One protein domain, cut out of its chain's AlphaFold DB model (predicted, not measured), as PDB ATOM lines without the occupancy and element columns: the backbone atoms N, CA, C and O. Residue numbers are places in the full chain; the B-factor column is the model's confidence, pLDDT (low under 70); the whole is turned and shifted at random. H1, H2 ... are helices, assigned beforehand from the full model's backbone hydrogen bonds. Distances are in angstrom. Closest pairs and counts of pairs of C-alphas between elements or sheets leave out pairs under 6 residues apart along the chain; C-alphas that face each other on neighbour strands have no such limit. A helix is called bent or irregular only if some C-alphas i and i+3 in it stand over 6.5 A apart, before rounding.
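Overview. This is residues 197 to 288 of the 288 residues of an uncharacterized protein of Prevotella sp. khp1 (UniProt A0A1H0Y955). Helix H2 runs through the middle of a compact domain, with H1 on one side of it as a helical hairpin and H5 on another, the three forming a loose triangle of helices. H4 packs at a slant on H2, and short H3 is in the loop-rich stretch between H2 and H4. The printed part has 92 residues with five named helices, H1 to H5 in order, and no named strand; the class is all helix. The radius of gyration of the C-alphas is 11.8 A, and the spans are 30 by 30 by 23 A.

Along the chain. H1, residues 203 to 217, begins at C-alpha 203 (-49.357, -0.849, 9.825) and measures 21.2 A. It is irregular: C-alphas 204 and 207 are 7.4 A apart. H2, residues 223 to 235, measures 17.9 A and is irregular, with C-alphas 226 and 229 7.0 A apart. H3 is residues 244 to 248 and H4 residues 258 to 264. H5, residues 276 to 287, measures 17.0 A and ends at C-alpha 287 (-42.166, -9.834, -0.816).

Arrangement. H2 is the hub, touching three helices. Hairpin partner H1 touches it at a shallow tilt of 28 degrees, opposite ways; the closest C-alphas, of Met 217 and Leu 226, are 5.2 A apart. H5 touches H2 at a steep tilt of 40 degrees, the same way, closest at the C-alphas of Ala 232 and Val 282, 4.8 A. H4 touches H2 at a steep tilt of 58 degrees, closest at the C-alphas of Met 227 and Leu 264, 6.3 A. H3 and H4 only just touch, with 3 pairs of C-alphas within 8 A, the closest being Trp 244 and Glu 258, 6.5 A. H1 and H5 are close but not clearly touching, 7.3 A between the C-alphas of Val 209 and Phe 285. H3 is apart from H1, H2 and H5. Every O i to N i+4 pair is within hydrogen-bond range in H3, H4 and H5, against 9 of 11 in H1 and 7 of 9 in H2.

Size, cuts and confidence. The C-alphas farthest apart, of Lys 204 and Lys 270, are 31.4 A apart. The printed part has no cut. The link from H4 to H5 is long, 11 residues. The model's pLDDT is under 70 at residues 267 to 268 and 273 to 274.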
ATOM      1  N   LYS A 197     -45.041   6.434   7.389       88.31
ATOM      2  CA  LYS A 197     -45.692   5.249   7.979       88.31
ATOM      3  C   LYS A 197     -47.227   5.344   7.912       88.31
ATOM      4  O   LYS A 197     -47.888   4.337   7.691       88.31
ATOM      5  N   ALA A 198     -47.792   6.557   7.971       87.00
ATOM      6  CA  ALA A 198     -49.235   6.799   7.857       87.00
ATOM      7  C   ALA A 198     -49.828   6.532   6.458       87.00
ATOM      8  O   ALA A 198     -51.052   6.555   6.284       87.00
ATOM      9  N   ALA A 199     -48.978   6.353   5.447       88.81
ATOM     10  CA  ALA A 199     -49.382   6.007   4.090       88.81
ATOM     11  C   ALA A 199     -49.222   4.508   3.782       88.81
ATOM     12  O   ALA A 199     -49.642   4.083   2.708       88.81
ATOM     13  N   VAL A 200     -48.666   3.706   4.698       90.88
ATOM     14  CA  VAL A 200     -48.532   2.250   4.535       90.88
ATOM     15  C   VAL A 200     -49.867   1.564   4.812       90.88
ATOM     16  O   VAL A 200     -50.560   1.903   5.768       90.88
ATOM     17  N   VAL A 201     -50.236   0.623   3.939       88.94
ATOM     18  CA  VAL A 201     -51.520  -0.095   3.985       88.94
ATOM     19  C   VAL A 201     -51.579  -1.033   5.190       88.94
ATOM     20  O   VAL A 201     -52.557  -1.006   5.935       88.94
ATOM     21  N   ASP A 202     -50.526  -1.823   5.417       85.81
ATOM     22  CA  ASP A 202     -50.386  -2.658   6.612       85.81
ATOM     23  C   ASP A 202     -49.479  -1.974   7.642       85.81
ATOM     24  O   ASP A 202     -48.261  -1.880   7.477       85.81
ATOM     25  N   TYR A 203     -50.078  -1.525   8.747       83.75
ATOM     26  CA  TYR A 203     -49.357  -0.849   9.825       83.75
ATOM     27  C   TYR A 203     -48.247  -1.716  10.440       83.75
ATOM     28  O   TYR A 203     -47.253  -1.170  10.917       83.75
ATOM     29  N   LYS A 204     -48.378  -3.052  10.417       83.38
ATOM     30  CA  LYS A 204     -47.356  -3.965  10.958       83.38
ATOM     31  C   LYS A 204     -46.096  -3.979  10.099       83.38
ATOM     32  O   LYS A 204     -45.011  -4.223  10.615       83.38
ATOM     33  N   LYS A 205     -46.241  -3.685   8.806       84.06
ATOM     34  CA  LYS A 205     -45.146  -3.620   7.832       84.06
ATOM     35  C   LYS A 205     -44.624  -2.200   7.626       84.06
ATOM     36  O   LYS A 205     -43.648  -2.014   6.906       84.06
ATOM     37  N   ALA A 206     -45.228  -1.197   8.268       84.31
ATOM     38  CA  ALA A 206     -44.912   0.210   8.036       84.31
ATOM     39  C   ALA A 206     -43.442   0.559   8.253       84.31
ATOM     40  O   ALA A 206     -42.877   1.353   7.508       84.31
ATOM     41  N   GLU A 207     -42.811  -0.052   9.249       84.00
ATOM     42  CA  GLU A 207     -41.383   0.120   9.491       84.00
ATOM     43  C   GLU A 207     -40.524  -0.499   8.389       84.00
ATOM     44  O   GLU A 207     -39.668   0.188   7.840       84.00
ATOM     45  N   ALA A 208     -40.800  -1.747   8.008       84.38
ATOM     46  CA  ALA A 208     -40.060  -2.435   6.956       84.38
ATOM     47  C   ALA A 208     -40.163  -1.698   5.611       84.38
ATOM     48  O   ALA A 208     -39.152  -1.466   4.952       84.38
ATOM     49  N   VAL A 209     -41.369  -1.254   5.247       88.44
ATOM     50  CA  VAL A 209     -41.614  -0.522   3.999       88.44
ATOM     51  C   VAL A 209     -40.876   0.821   3.989       88.44
ATOM     52  O   VAL A 209     -40.193   1.131   3.016       88.44
ATOM     53  N   VAL A 210     -40.963   1.617   5.061       88.12
ATOM     54  CA  VAL A 210     -40.289   2.930   5.124       88.12
ATOM     55  C   VAL A 210     -38.763   2.791   5.171       88.12
ATOM     56  O   VAL A 210     -38.066   3.564   4.510       88.12
ATOM     57  N   ASN A 211     -38.239   1.791   5.884       83.88
ATOM     58  CA  ASN A 211     -36.801   1.524   5.928       83.88
ATOM     59  C   ASN A 211     -36.272   1.140   4.546       83.88
ATOM     60  O   ASN A 211     -35.301   1.727   4.080       83.88
ATOM     61  N   MET A 212     -36.968   0.246   3.844       89.12
ATOM     62  CA  MET A 212     -36.585  -0.151   2.491       89.12
ATOM     63  C   MET A 212     -36.639   1.026   1.505       89.12
ATOM     64  O   MET A 212     -35.750   1.170   0.668       89.12
ATOM     65  N   ILE A 213     -37.632   1.921   1.616       90.00
ATOM     66  CA  ILE A 213     -37.656   3.167   0.831       90.00
ATOM     67  C   ILE A 213     -36.403   4.008   1.116       90.00
ATOM     68  O   ILE A 213     -35.761   4.466   0.173       90.00
ATOM     69  N   SER A 214     -36.040   4.184   2.389       87.19
ATOM     70  CA  SER A 214     -34.872   4.977   2.802       87.19
ATOM     71  C   SER A 214     -33.562   4.397   2.259       87.19
ATOM     72  O   SER A 214     -32.727   5.131   1.734       87.19
ATOM     73  N   GLU A 215     -33.404   3.074   2.330       82.62
ATOM     74  CA  GLU A 215     -32.236   2.360   1.803       82.62
ATOM     75  C   GLU A 215     -32.106   2.521   0.286       82.62
ATOM     76  O   GLU A 215     -31.023   2.808  -0.221       82.62
ATOM     77  N   LEU A 216     -33.213   2.396  -0.451       85.50
ATOM     78  CA  LEU A 216     -33.213   2.529  -1.910       85.50
ATOM     79  C   LEU A 216     -33.011   3.979  -2.385       85.50
ATOM     80  O   LEU A 216     -32.527   4.198  -3.498       85.50
ATOM     81  N   MET A 217     -33.368   4.962  -1.553       85.50
ATOM     82  CA  MET A 217     -33.106   6.385  -1.795       85.50
ATOM     83  C   MET A 217     -31.658   6.790  -1.483       85.50
ATOM     84  O   MET A 217     -31.214   7.847  -1.935       85.50
ATOM     85  N   TYR A 218     -30.916   5.980  -0.726       78.19
ATOM     86  CA  TYR A 218     -29.574   6.331  -0.274       78.19
ATOM     87  C   TYR A 218     -28.626   6.631  -1.448       78.19
ATOM     88  O   TYR A 218     -28.515   5.866  -2.411       78.19
ATOM     89  N   GLY A 219     -27.940   7.775  -1.370       70.19
ATOM     90  CA  GLY A 219     -26.992   8.233  -2.390       70.19
ATOM     91  C   GLY A 219     -27.625   8.661  -3.720       70.19
ATOM     92  O   GLY A 219     -26.901   8.875  -4.692       70.19
ATOM     93  N   LYS A 220     -28.957   8.769  -3.803       78.88
ATOM     94  CA  LYS A 220     -29.651   9.305  -4.981       78.88
ATOM     95  C   LYS A 220     -29.792  10.819  -4.860       78.88
ATOM     96  O   LYS A 220     -30.121  11.324  -3.795       78.88
ATOM     97  N   CYS A 221     -29.589  11.529  -5.967       78.50
ATOM     98  CA  CYS A 221     -29.671  12.996  -5.993       78.50
ATOM     99  C   CYS A 221     -30.742  13.519  -6.954       78.50
ATOM    100  O   CYS A 221     -31.171  14.662  -6.836       78.50
ATOM    101  N   THR A 222     -31.186  12.717  -7.929       83.44
ATOM    102  CA  THR A 222     -32.203  13.189  -8.873       83.44
ATOM    103  C   THR A 222     -33.595  13.036  -8.256       83.44
ATOM    104  O   THR A 222     -33.885  11.995  -7.662       83.44
ATOM    105  N   PRO A 223     -34.512  14.006  -8.438       85.25
ATOM    106  CA  PRO A 223     -35.882  13.886  -7.938       85.25
ATOM    107  C   PRO A 223     -36.592  12.609  -8.405       85.25
ATOM    108  O   PRO A 223     -37.443  12.072  -7.702       85.25
ATOM    109  N   MET A 224     -36.246  12.126  -9.602       85.31
ATOM    110  CA  MET A 224     -36.780  10.888 -10.161       85.31
ATOM    111  C   MET A 224     -36.292   9.666  -9.378       85.31
ATOM    112  O   MET A 224     -37.116   8.861  -8.954       85.31
ATOM    113  N   ASP A 225     -34.988   9.545  -9.134       85.69
ATOM    114  CA  ASP A 225     -34.428   8.414  -8.387       85.69
ATOM    115  C   ASP A 225     -34.820   8.447  -6.906       85.69
ATOM    116  O   ASP A 225     -35.049   7.400  -6.310       85.69
ATOM    117  N   LEU A 226     -34.971   9.641  -6.330       87.88
ATOM    118  CA  LEU A 226     -35.459   9.840  -4.963       87.88
ATOM    119  C   LEU A 226     -36.925   9.407  -4.796       87.88
ATOM    120  O   LEU A 226     -37.314   8.886  -3.752       87.88
ATOM    121  N   MET A 227     -37.755   9.589  -5.825       92.38
ATOM    122  CA  MET A 227     -39.171   9.210  -5.775       92.38
ATOM    123  C   MET A 227     -39.450   7.786  -6.240       92.38
ATOM    124  O   MET A 227     -40.483   7.228  -5.865       92.38
ATOM    125  N   MET A 228     -38.562   7.193  -7.037       92.19
ATOM    126  CA  MET A 228     -38.763   5.872  -7.633       92.19
ATOM    127  C   MET A 228     -39.099   4.782  -6.595       92.19
ATOM    128  O   MET A 228     -40.086   4.078  -6.820       92.19
ATOM    129  N   PRO A 229     -38.410   4.672  -5.437       93.81
ATOM    130  CA  PRO A 229     -38.727   3.656  -4.428       93.81
ATOM    131  C   PRO A 229     -40.097   3.867  -3.782       93.81
ATOM    132  O   PRO A 229     -40.850   2.917  -3.582       93.81
ATOM    133  N   THR A 230     -40.466   5.124  -3.519       94.25
ATOM    134  CA  THR A 230     -41.792   5.453  -2.972       94.25
ATOM    135  C   THR A 230     -42.888   5.094  -3.972       94.25
ATOM    136  O   THR A 230     -43.881   4.468  -3.608       94.25
ATOM    137  N   THR A 231     -42.701   5.423  -5.252       93.56
ATOM    138  CA  THR A 231     -43.646   5.048  -6.311       93.56
ATOM    139  C   THR A 231     -43.720   3.528  -6.496       93.56
ATOM    140  O   THR A 231     -44.801   3.004  -6.764       93.56
ATOM    141  N   ALA A 232     -42.612   2.807  -6.306       94.38
ATOM    142  CA  ALA A 232     -42.580   1.349  -6.374       94.38
ATOM    143  C   ALA A 232     -43.377   0.707  -5.228       94.38
ATOM    144  O   ALA A 232     -44.183  -0.186  -5.484       94.38
ATOM    145  N   ALA A 233     -43.250   1.214  -3.998       94.75
ATOM    146  CA  ALA A 233     -44.045   0.756  -2.854       94.75
ATOM    147  C   ALA A 233     -45.557   0.979  -3.061       94.75
ATOM    148  O   ALA A 233     -46.374   0.126  -2.704       94.75
ATOM    149  N   ILE A 234     -45.940   2.095  -3.699       94.06
ATOM    150  CA  ILE A 234     -47.335   2.366  -4.075       94.06
ATOM    151  C   ILE A 234     -47.810   1.360  -5.136       94.06
ATOM    152  O   ILE A 234     -48.872   0.759  -4.995       94.06
ATOM    153  N   ALA A 235     -47.014   1.130  -6.183       92.06
ATOM    154  CA  ALA A 235     -47.342   0.181  -7.252       92.06
ATOM    155  C   ALA A 235     -47.376  -1.287  -6.778       92.06
ATOM    156  O   ALA A 235     -48.093  -2.114  -7.347       92.06
ATOM    157  N   ALA A 236     -46.624  -1.613  -5.725       92.69
ATOM    158  CA  ALA A 236     -46.659  -2.903  -5.046       92.69
ATOM    159  C   ALA A 236     -47.911  -3.092  -4.169       92.69
ATOM    160  O   ALA A 236     -48.188  -4.215  -3.762       92.69
ATOM    161  N   GLY A 237     -48.671  -2.025  -3.895       92.44
ATOM    162  CA  GLY A 237     -49.838  -2.055  -3.009       92.44
ATOM    163  C   GLY A 237     -49.491  -1.981  -1.519       92.44
ATOM    164  O   GLY A 237     -50.385  -2.090  -0.685       92.44
ATOM    165  N   GLN A 238     -48.220  -1.761  -1.173       92.56
ATOM    166  CA  GLN A 238     -47.779  -1.618   0.217       92.56
ATOM    167  C   GLN A 238     -48.139  -0.243   0.792       92.56
ATOM    168  O   GLN A 238     -48.237  -0.078   2.006       92.56
ATOM    169  N   MET A 239     -48.360   0.757  -0.066       93.06
ATOM    170  CA  MET A 239     -48.684   2.126   0.333       93.06
ATOM    171  C   MET A 239     -49.772   2.750  -0.541       93.06
ATOM    172  O   MET A 239     -49.840   2.508  -1.744       93.06
ATOM    173  N   ARG A 240     -50.579   3.638   0.046       92.81
ATOM    174  CA  ARG A 240     -51.355   4.624  -0.724       92.81
ATOM    175  C   ARG A 240     -50.448   5.759  -1.195       92.81
ATOM    176  O   ARG A 240     -49.356   5.947  -0.664       92.81
ATOM    177  N   GLU A 241     -50.935   6.599  -2.109       92.19
ATOM    178  CA  GLU A 241     -50.233   7.845  -2.431       92.19
ATOM    179  C   GLU A 241     -50.054   8.714  -1.162       92.19
ATOM    180  O   GLU A 241     -51.049   9.110  -0.534       92.19
ATOM    181  N   PRO A 242     -48.808   9.027  -0.755       91.75
ATOM    182  CA  PRO A 242     -48.554   9.860   0.410       91.75
ATOM    183  C   PRO A 242     -48.838  11.331   0.097       91.75
ATOM    184  O   PRO A 242     -48.683  11.798  -1.037       91.75
ATOM    185  N   LYS A 243     -49.233  12.098   1.112       92.12
ATOM    186  CA  LYS A 243     -49.314  13.563   1.046       92.12
ATOM    187  C   LYS A 243     -47.910  14.158   1.129       92.12
ATOM    188  O   LYS A 243     -47.029  13.571   1.749       92.12
ATOM    189  N   TRP A 244     -47.731  15.367   0.592       89.62
ATOM    190  CA  TRP A 244     -46.447  16.072   0.662       89.62
ATOM    191  C   TRP A 244     -45.910  16.164   2.097       89.62
ATOM    192  O   TRP A 244     -44.791  15.748   2.364       89.62
ATOM    193  N   LYS A 245     -46.754  16.588   3.048       88.19
ATOM    194  CA  LYS A 245     -46.381  16.676   4.470       88.19
ATOM    195  C   LYS A 245     -45.962  15.332   5.080       88.19
ATOM    196  O   LYS A 245     -45.102  15.311   5.944       88.19
ATOM    197  N   GLU A 246     -46.555  14.216   4.659       88.50
ATOM    198  CA  GLU A 246     -46.201  12.884   5.181       88.50
ATOM    199  C   GLU A 246     -44.804  12.469   4.711       88.50
ATOM    200  O   GLU A 246     -44.005  11.963   5.500       88.50
ATOM    201  N   TYR A 247     -44.502  12.748   3.441       89.62
ATOM    202  CA  TYR A 247     -43.202  12.489   2.836       89.62
ATOM    203  C   TYR A 247     -42.116  13.411   3.402       89.62
ATOM    204  O   TYR A 247     -41.139  12.930   3.968       89.62
ATOM    205  N   HIS A 248     -42.329  14.727   3.354       85.56
ATOM    206  CA  HIS A 248     -41.355  15.724   3.805       85.56
ATOM    207  C   HIS A 248     -41.058  15.637   5.309       85.56
ATOM    208  O   HIS A 248     -39.928  15.845   5.726       85.56
ATOM    209  N   ASN A 249     -42.034  15.278   6.151       82.38
ATOM    210  CA  ASN A 249     -41.763  15.067   7.581       82.38
ATOM    211  C   ASN A 249     -40.859  13.855   7.849       82.38
ATOM    212  O   ASN A 249     -40.267  13.770   8.920       82.38
ATOM    213  N   THR A 250     -40.805  12.900   6.919       81.88
ATOM    214  CA  THR A 250     -39.951  11.707   7.028       81.88
ATOM    215  C   THR A 250     -38.581  11.965   6.421       81.88
ATOM    216  O   THR A 250     -37.583  11.480   6.941       81.88
ATOM    217  N   TYR A 251     -38.537  12.762   5.353       84.25
ATOM    218  CA  TYR A 251     -37.333  13.076   4.596       84.25
ATOM    219  C   TYR A 251     -37.182  14.597   4.405       84.25
ATOM    220  O   TYR A 251     -37.350  15.087   3.286       84.25
ATOM    221  N   PRO A 252     -36.912  15.361   5.480       76.25
ATOM    222  CA  PRO A 252     -36.844  16.823   5.407       76.25
ATOM    223  C   PRO A 252     -35.653  17.327   4.582       76.25
ATOM    224  O   PRO A 252     -35.731  18.403   4.001       76.25
ATOM    225  N   ASP A 253     -34.584  16.535   4.500       75.25
ATOM    226  CA  ASP A 253     -33.330  16.910   3.833       75.25
ATOM    227  C   ASP A 253     -33.259  16.447   2.367       75.25
ATOM    228  O   ASP A 253     -32.241  16.618   1.698       75.25
ATOM    229  N   VAL A 254     -34.324  15.825   1.851       78.44
ATOM    230  CA  VAL A 254     -34.365  15.365   0.459       78.44
ATOM    231  C   VAL A 254     -34.703  16.535  -0.457       78.44
ATOM    232  O   VAL A 254     -35.790  17.107  -0.373       78.44
ATOM    233  N   ASP A 255     -33.786  16.848  -1.377       82.06
ATOM    234  CA  ASP A 255     -33.929  17.942  -2.343       82.06
ATOM    235  C   ASP A 255     -34.930  17.595  -3.460       82.06
ATOM    236  O   ASP A 255     -34.598  17.246  -4.596       82.06
ATOM    237  N   ILE A 256     -36.214  17.647  -3.109       83.81
ATOM    238  CA  ILE A 256     -37.323  17.523  -4.043       83.81
ATOM    239  C   ILE A 256     -38.340  18.630  -3.798       83.81
ATOM    240  O   ILE A 256     -38.834  18.831  -2.697       83.81
ATOM    241  N   SER A 257     -38.720  19.344  -4.855       88.69
ATOM    242  CA  SER A 257     -39.809  20.315  -4.754       88.69
ATOM    243  C   SER A 257     -41.170  19.623  -4.657       88.69
ATOM    244  O   SER A 257     -41.421  18.616  -5.324       88.69
ATOM    245  N   GLU A 258     -42.105  20.230  -3.923       88.94
ATOM    246  CA  GLU A 258     -43.485  19.741  -3.784       88.94
ATOM    247  C   GLU A 258     -44.152  19.478  -5.152       88.94
ATOM    248  O   GLU A 258     -44.795  18.449  -5.375       88.94
ATOM    249  N   LYS A 259     -43.922  20.362  -6.131       88.62
ATOM    250  CA  LYS A 259     -44.404  20.192  -7.513       88.62
ATOM    251  C   LYS A 259     -43.842  18.927  -8.175       88.62
ATOM    252  O   LYS A 259     -44.573  18.219  -8.871       88.62
ATOM    253  N   SER A 260     -42.555  18.641  -7.975       87.00
ATOM    254  CA  SER A 260     -41.905  17.443  -8.519       87.00
ATOM    255  C   SER A 260     -42.424  16.180  -7.845       87.00
ATOM    256  O   SER A 260     -42.730  15.217  -8.544       87.00
ATOM    257  N   PHE A 261     -42.629  16.214  -6.530       91.38
ATOM    258  CA  PHE A 261     -43.229  15.121  -5.768       91.38
ATOM    259  C   PHE A 261     -44.597  14.695  -6.326       91.38
ATOM    260  O   PHE A 261     -44.783  13.529  -6.683       91.38
ATOM    261  N   TYR A 262     -45.542  15.631  -6.499       89.69
ATOM    262  CA  TYR A 262     -46.882  15.306  -7.020       89.69
ATOM    263  C   TYR A 262     -46.861  14.761  -8.452       89.69
ATOM    264  O   TYR A 262     -47.717  13.956  -8.832       89.69
ATOM    265  N   ARG A 263     -45.890  15.192  -9.264       87.25
ATOM    266  CA  ARG A 263     -45.700  14.676 -10.623       87.25
ATOM    267  C   ARG A 263     -45.121  13.260 -10.610       87.25
ATOM    268  O   ARG A 263     -45.566  12.415 -11.384       87.25
ATOM    269  N   LEU A 264     -44.126  13.011  -9.760       86.75
ATOM    270  CA  LEU A 264     -43.314  11.795  -9.774       86.75
ATOM    271  C   LEU A 264     -43.918  10.634  -8.977       86.75
ATOM    272  O   LEU A 264     -43.618   9.489  -9.294       86.75
ATOM    273  N   ARG A 265     -44.806  10.888  -8.009       83.88
ATOM    274  CA  ARG A 265     -45.434   9.823  -7.200       83.88
ATOM    275  C   ARG A 265     -46.477   8.968  -7.937       83.88
ATOM    276  O   ARG A 265     -46.967   7.990  -7.385       83.88
ATOM    277  N   LYS A 266     -46.884   9.366  -9.147       81.88
ATOM    278  CA  LYS A 266     -47.948   8.688  -9.906       81.88
ATOM    279  C   LYS A 266     -47.434   7.369 -10.482       81.88
ATOM    280  O   LYS A 266     -46.447   7.371 -11.213       81.88
ATOM    281  N   ILE A 267     -48.155   6.271 -10.240       68.31
ATOM    282  CA  ILE A 267     -47.803   4.917 -10.720       68.31
ATOM    283  C   ILE A 267     -47.662   4.875 -12.250       68.31
ATOM    284  O   ILE A 267     -46.733   4.278 -12.780       68.31
ATOM    285  N   ASN A 268     -48.539   5.584 -12.968       69.75
ATOM    286  CA  ASN A 268     -48.541   5.642 -14.435       69.75
ATOM    287  C   ASN A 268     -47.570   6.689 -15.001       69.75
ATOM    288  O   ASN A 268     -47.746   7.167 -16.126       69.75
ATOM    289  N   ASN A 269     -46.574   7.116 -14.224       72.50
ATOM    290  CA  ASN A 269     -45.565   8.017 -14.742       72.50
ATOM    291  C   ASN A 269     -44.739   7.292 -15.815       72.50
ATOM    292  O   ASN A 269     -44.010   6.341 -15.526       72.50
ATOM    293  N   LYS A 270     -44.847   7.772 -17.062       70.56
ATOM    294  CA  LYS A 270     -44.147   7.222 -18.233       70.56
ATOM    295  C   LYS A 270     -42.635   7.103 -18.013       70.56
ATOM    296  O   LYS A 270     -42.023   6.208 -18.584       70.56
ATOM    297  N   SER A 271     -42.053   7.939 -17.147       73.75
ATOM    298  CA  SER A 271     -40.635   7.885 -16.772       73.75
ATOM    299  C   SER A 271     -40.207   6.558 -16.126       73.75
ATOM    300  O   SER A 271     -39.029   6.224 -16.194       73.75
ATOM    301  N   TYR A 272     -41.125   5.778 -15.540       77.62
ATOM    302  CA  TYR A 272     -40.810   4.488 -14.901       77.62
ATOM    303  C   TYR A 272     -41.274   3.259 -15.694       77.62
ATOM    304  O   TYR A 272     -40.871   2.142 -15.375       77.62
ATOM    305  N   GLN A 273     -42.091   3.438 -16.738       67.06
ATOM    306  CA  GLN A 273     -42.825   2.366 -17.431       67.06
ATOM    307  C   GLN A 273     -41.926   1.238 -17.988       67.06
ATOM    308  O   GLN A 273     -42.338   0.073 -18.071       67.06
ATOM    309  N   TYR A 274     -40.676   1.567 -18.316       69.38
ATOM    310  CA  TYR A 274     -39.684   0.637 -18.863       69.38
ATOM    311  C   TYR A 274     -38.444   0.470 -17.977       69.38
ATOM    312  O   TYR A 274     -37.475  -0.151 -18.399       69.38
ATOM    313  N   SER A 275     -38.460   1.000 -16.751       84.50
ATOM    314  CA  SER A 275     -37.329   0.862 -15.832       84.50
ATOM    315  C   SER A 275     -37.320  -0.535 -15.211       84.50
ATOM    316  O   SER A 275     -38.206  -0.893 -14.432       84.50
ATOM    317  N   GLU A 276     -36.307  -1.334 -15.546       87.56
ATOM    318  CA  GLU A 276     -36.071  -2.638 -14.917       87.56
ATOM    319  C   GLU A 276     -35.813  -2.489 -13.412       87.56
ATOM    320  O   GLU A 276     -36.353  -3.253 -12.615       87.56
ATOM    321  N   ALA A 277     -35.097  -1.431 -13.015       87.31
ATOM    322  CA  ALA A 277     -34.882  -1.087 -11.613       87.31
ATOM    323  C   ALA A 277     -36.206  -0.837 -10.876       87.31
ATOM    324  O   ALA A 277     -36.407  -1.355  -9.782       87.31
ATOM    325  N   PHE A 278     -37.144  -0.114 -11.500       91.06
ATOM    326  CA  PHE A 278     -38.470   0.113 -10.923       91.06
ATOM    327  C   PHE A 278     -39.251  -1.196 -10.769       91.06
ATOM    328  O   PHE A 278     -39.813  -1.453  -9.708       91.06
ATOM    329  N   ARG A 279     -39.258  -2.058 -11.796       90.75
ATOM    330  CA  ARG A 279     -39.945  -3.361 -11.732       90.75
ATOM    331  C   ARG A 279     -39.364  -4.264 -10.649       90.75
ATOM    332  O   ARG A 279     -40.135  -4.913  -9.946       90.75
ATOM    333  N   LYS A 280     -38.038  -4.272 -10.499       92.56
ATOM    334  CA  LYS A 280     -37.355  -5.010  -9.437       92.56
ATOM    335  C   LYS A 280     -37.766  -4.494  -8.058       92.56
ATOM    336  O   LYS A 280     -38.243  -5.282  -7.258       92.56
ATOM    337  N   MET A 281     -37.719  -3.179  -7.828       93.94
ATOM    338  CA  MET A 281     -38.177  -2.593  -6.561       93.94
ATOM    339  C   MET A 281     -39.639  -2.951  -6.260       93.94
ATOM    340  O   MET A 281     -39.966  -3.275  -5.125       93.94
ATOM    341  N   VAL A 282     -40.529  -2.934  -7.263       93.75
ATOM    342  CA  VAL A 282     -41.934  -3.349  -7.085       93.75
ATOM    343  C   VAL A 282     -42.041  -4.812  -6.651       93.75
ATOM    344  O   VAL A 282     -42.878  -5.121  -5.807       93.75
ATOM    345  N   ALA A 283     -41.233  -5.708  -7.222       93.12
ATOM    346  CA  ALA A 283     -41.195  -7.109  -6.808       93.12
ATOM    347  C   ALA A 283     -40.683  -7.242  -5.367       93.12
ATOM    348  O   ALA A 283     -41.378  -7.832  -4.546       93.12
ATOM    349  N   ASP A 284     -39.566  -6.590  -5.043       92.19
ATOM    350  CA  ASP A 284     -38.973  -6.612  -3.705       92.19
ATOM    351  C   ASP A 284     -39.977  -6.096  -2.641       92.19
ATOM    352  O   ASP A 284     -40.140  -6.692  -1.579       92.19
ATOM    353  N   PHE A 285     -40.746  -5.037  -2.940       94.50
ATOM    354  CA  PHE A 285     -41.799  -4.543  -2.039       94.50
ATOM    355  C   PHE A 285     -42.989  -5.503  -1.897       94.50
ATOM    356  O   PHE A 285     -43.684  -5.444  -0.888       94.50
ATOM    357  N   ARG A 286     -43.279  -6.368  -2.874       92.75
ATOM    358  CA  ARG A 286     -44.360  -7.368  -2.758       92.75
ATOM    359  C   ARG A 286     -43.981  -8.544  -1.867       92.75
ATOM    360  O   ARG A 286     -44.875  -9.227  -1.379       92.75
ATOM    361  N   GLU A 287     -42.687  -8.772  -1.676       91.06
ATOM    362  CA  GLU A 287     -42.166  -9.834  -0.816       91.06
ATOM    363  C   GLU A 287     -42.150  -9.445   0.672       91.06
ATOM    364  O   GLU A 287     -42.045 -10.326   1.526       91.06
ATOM    365  N   LEU A 288     -42.321  -8.152   0.987       83.88
ATOM    366  CA  LEU A 288     -42.554  -7.645   2.348       83.88
ATOM    367  C   LEU A 288     -43.957  -7.976   2.862       83.88
ATOM    368  O   LEU A 288     -44.088  -8.445   4.014       83.88
TER     369      LEU A 288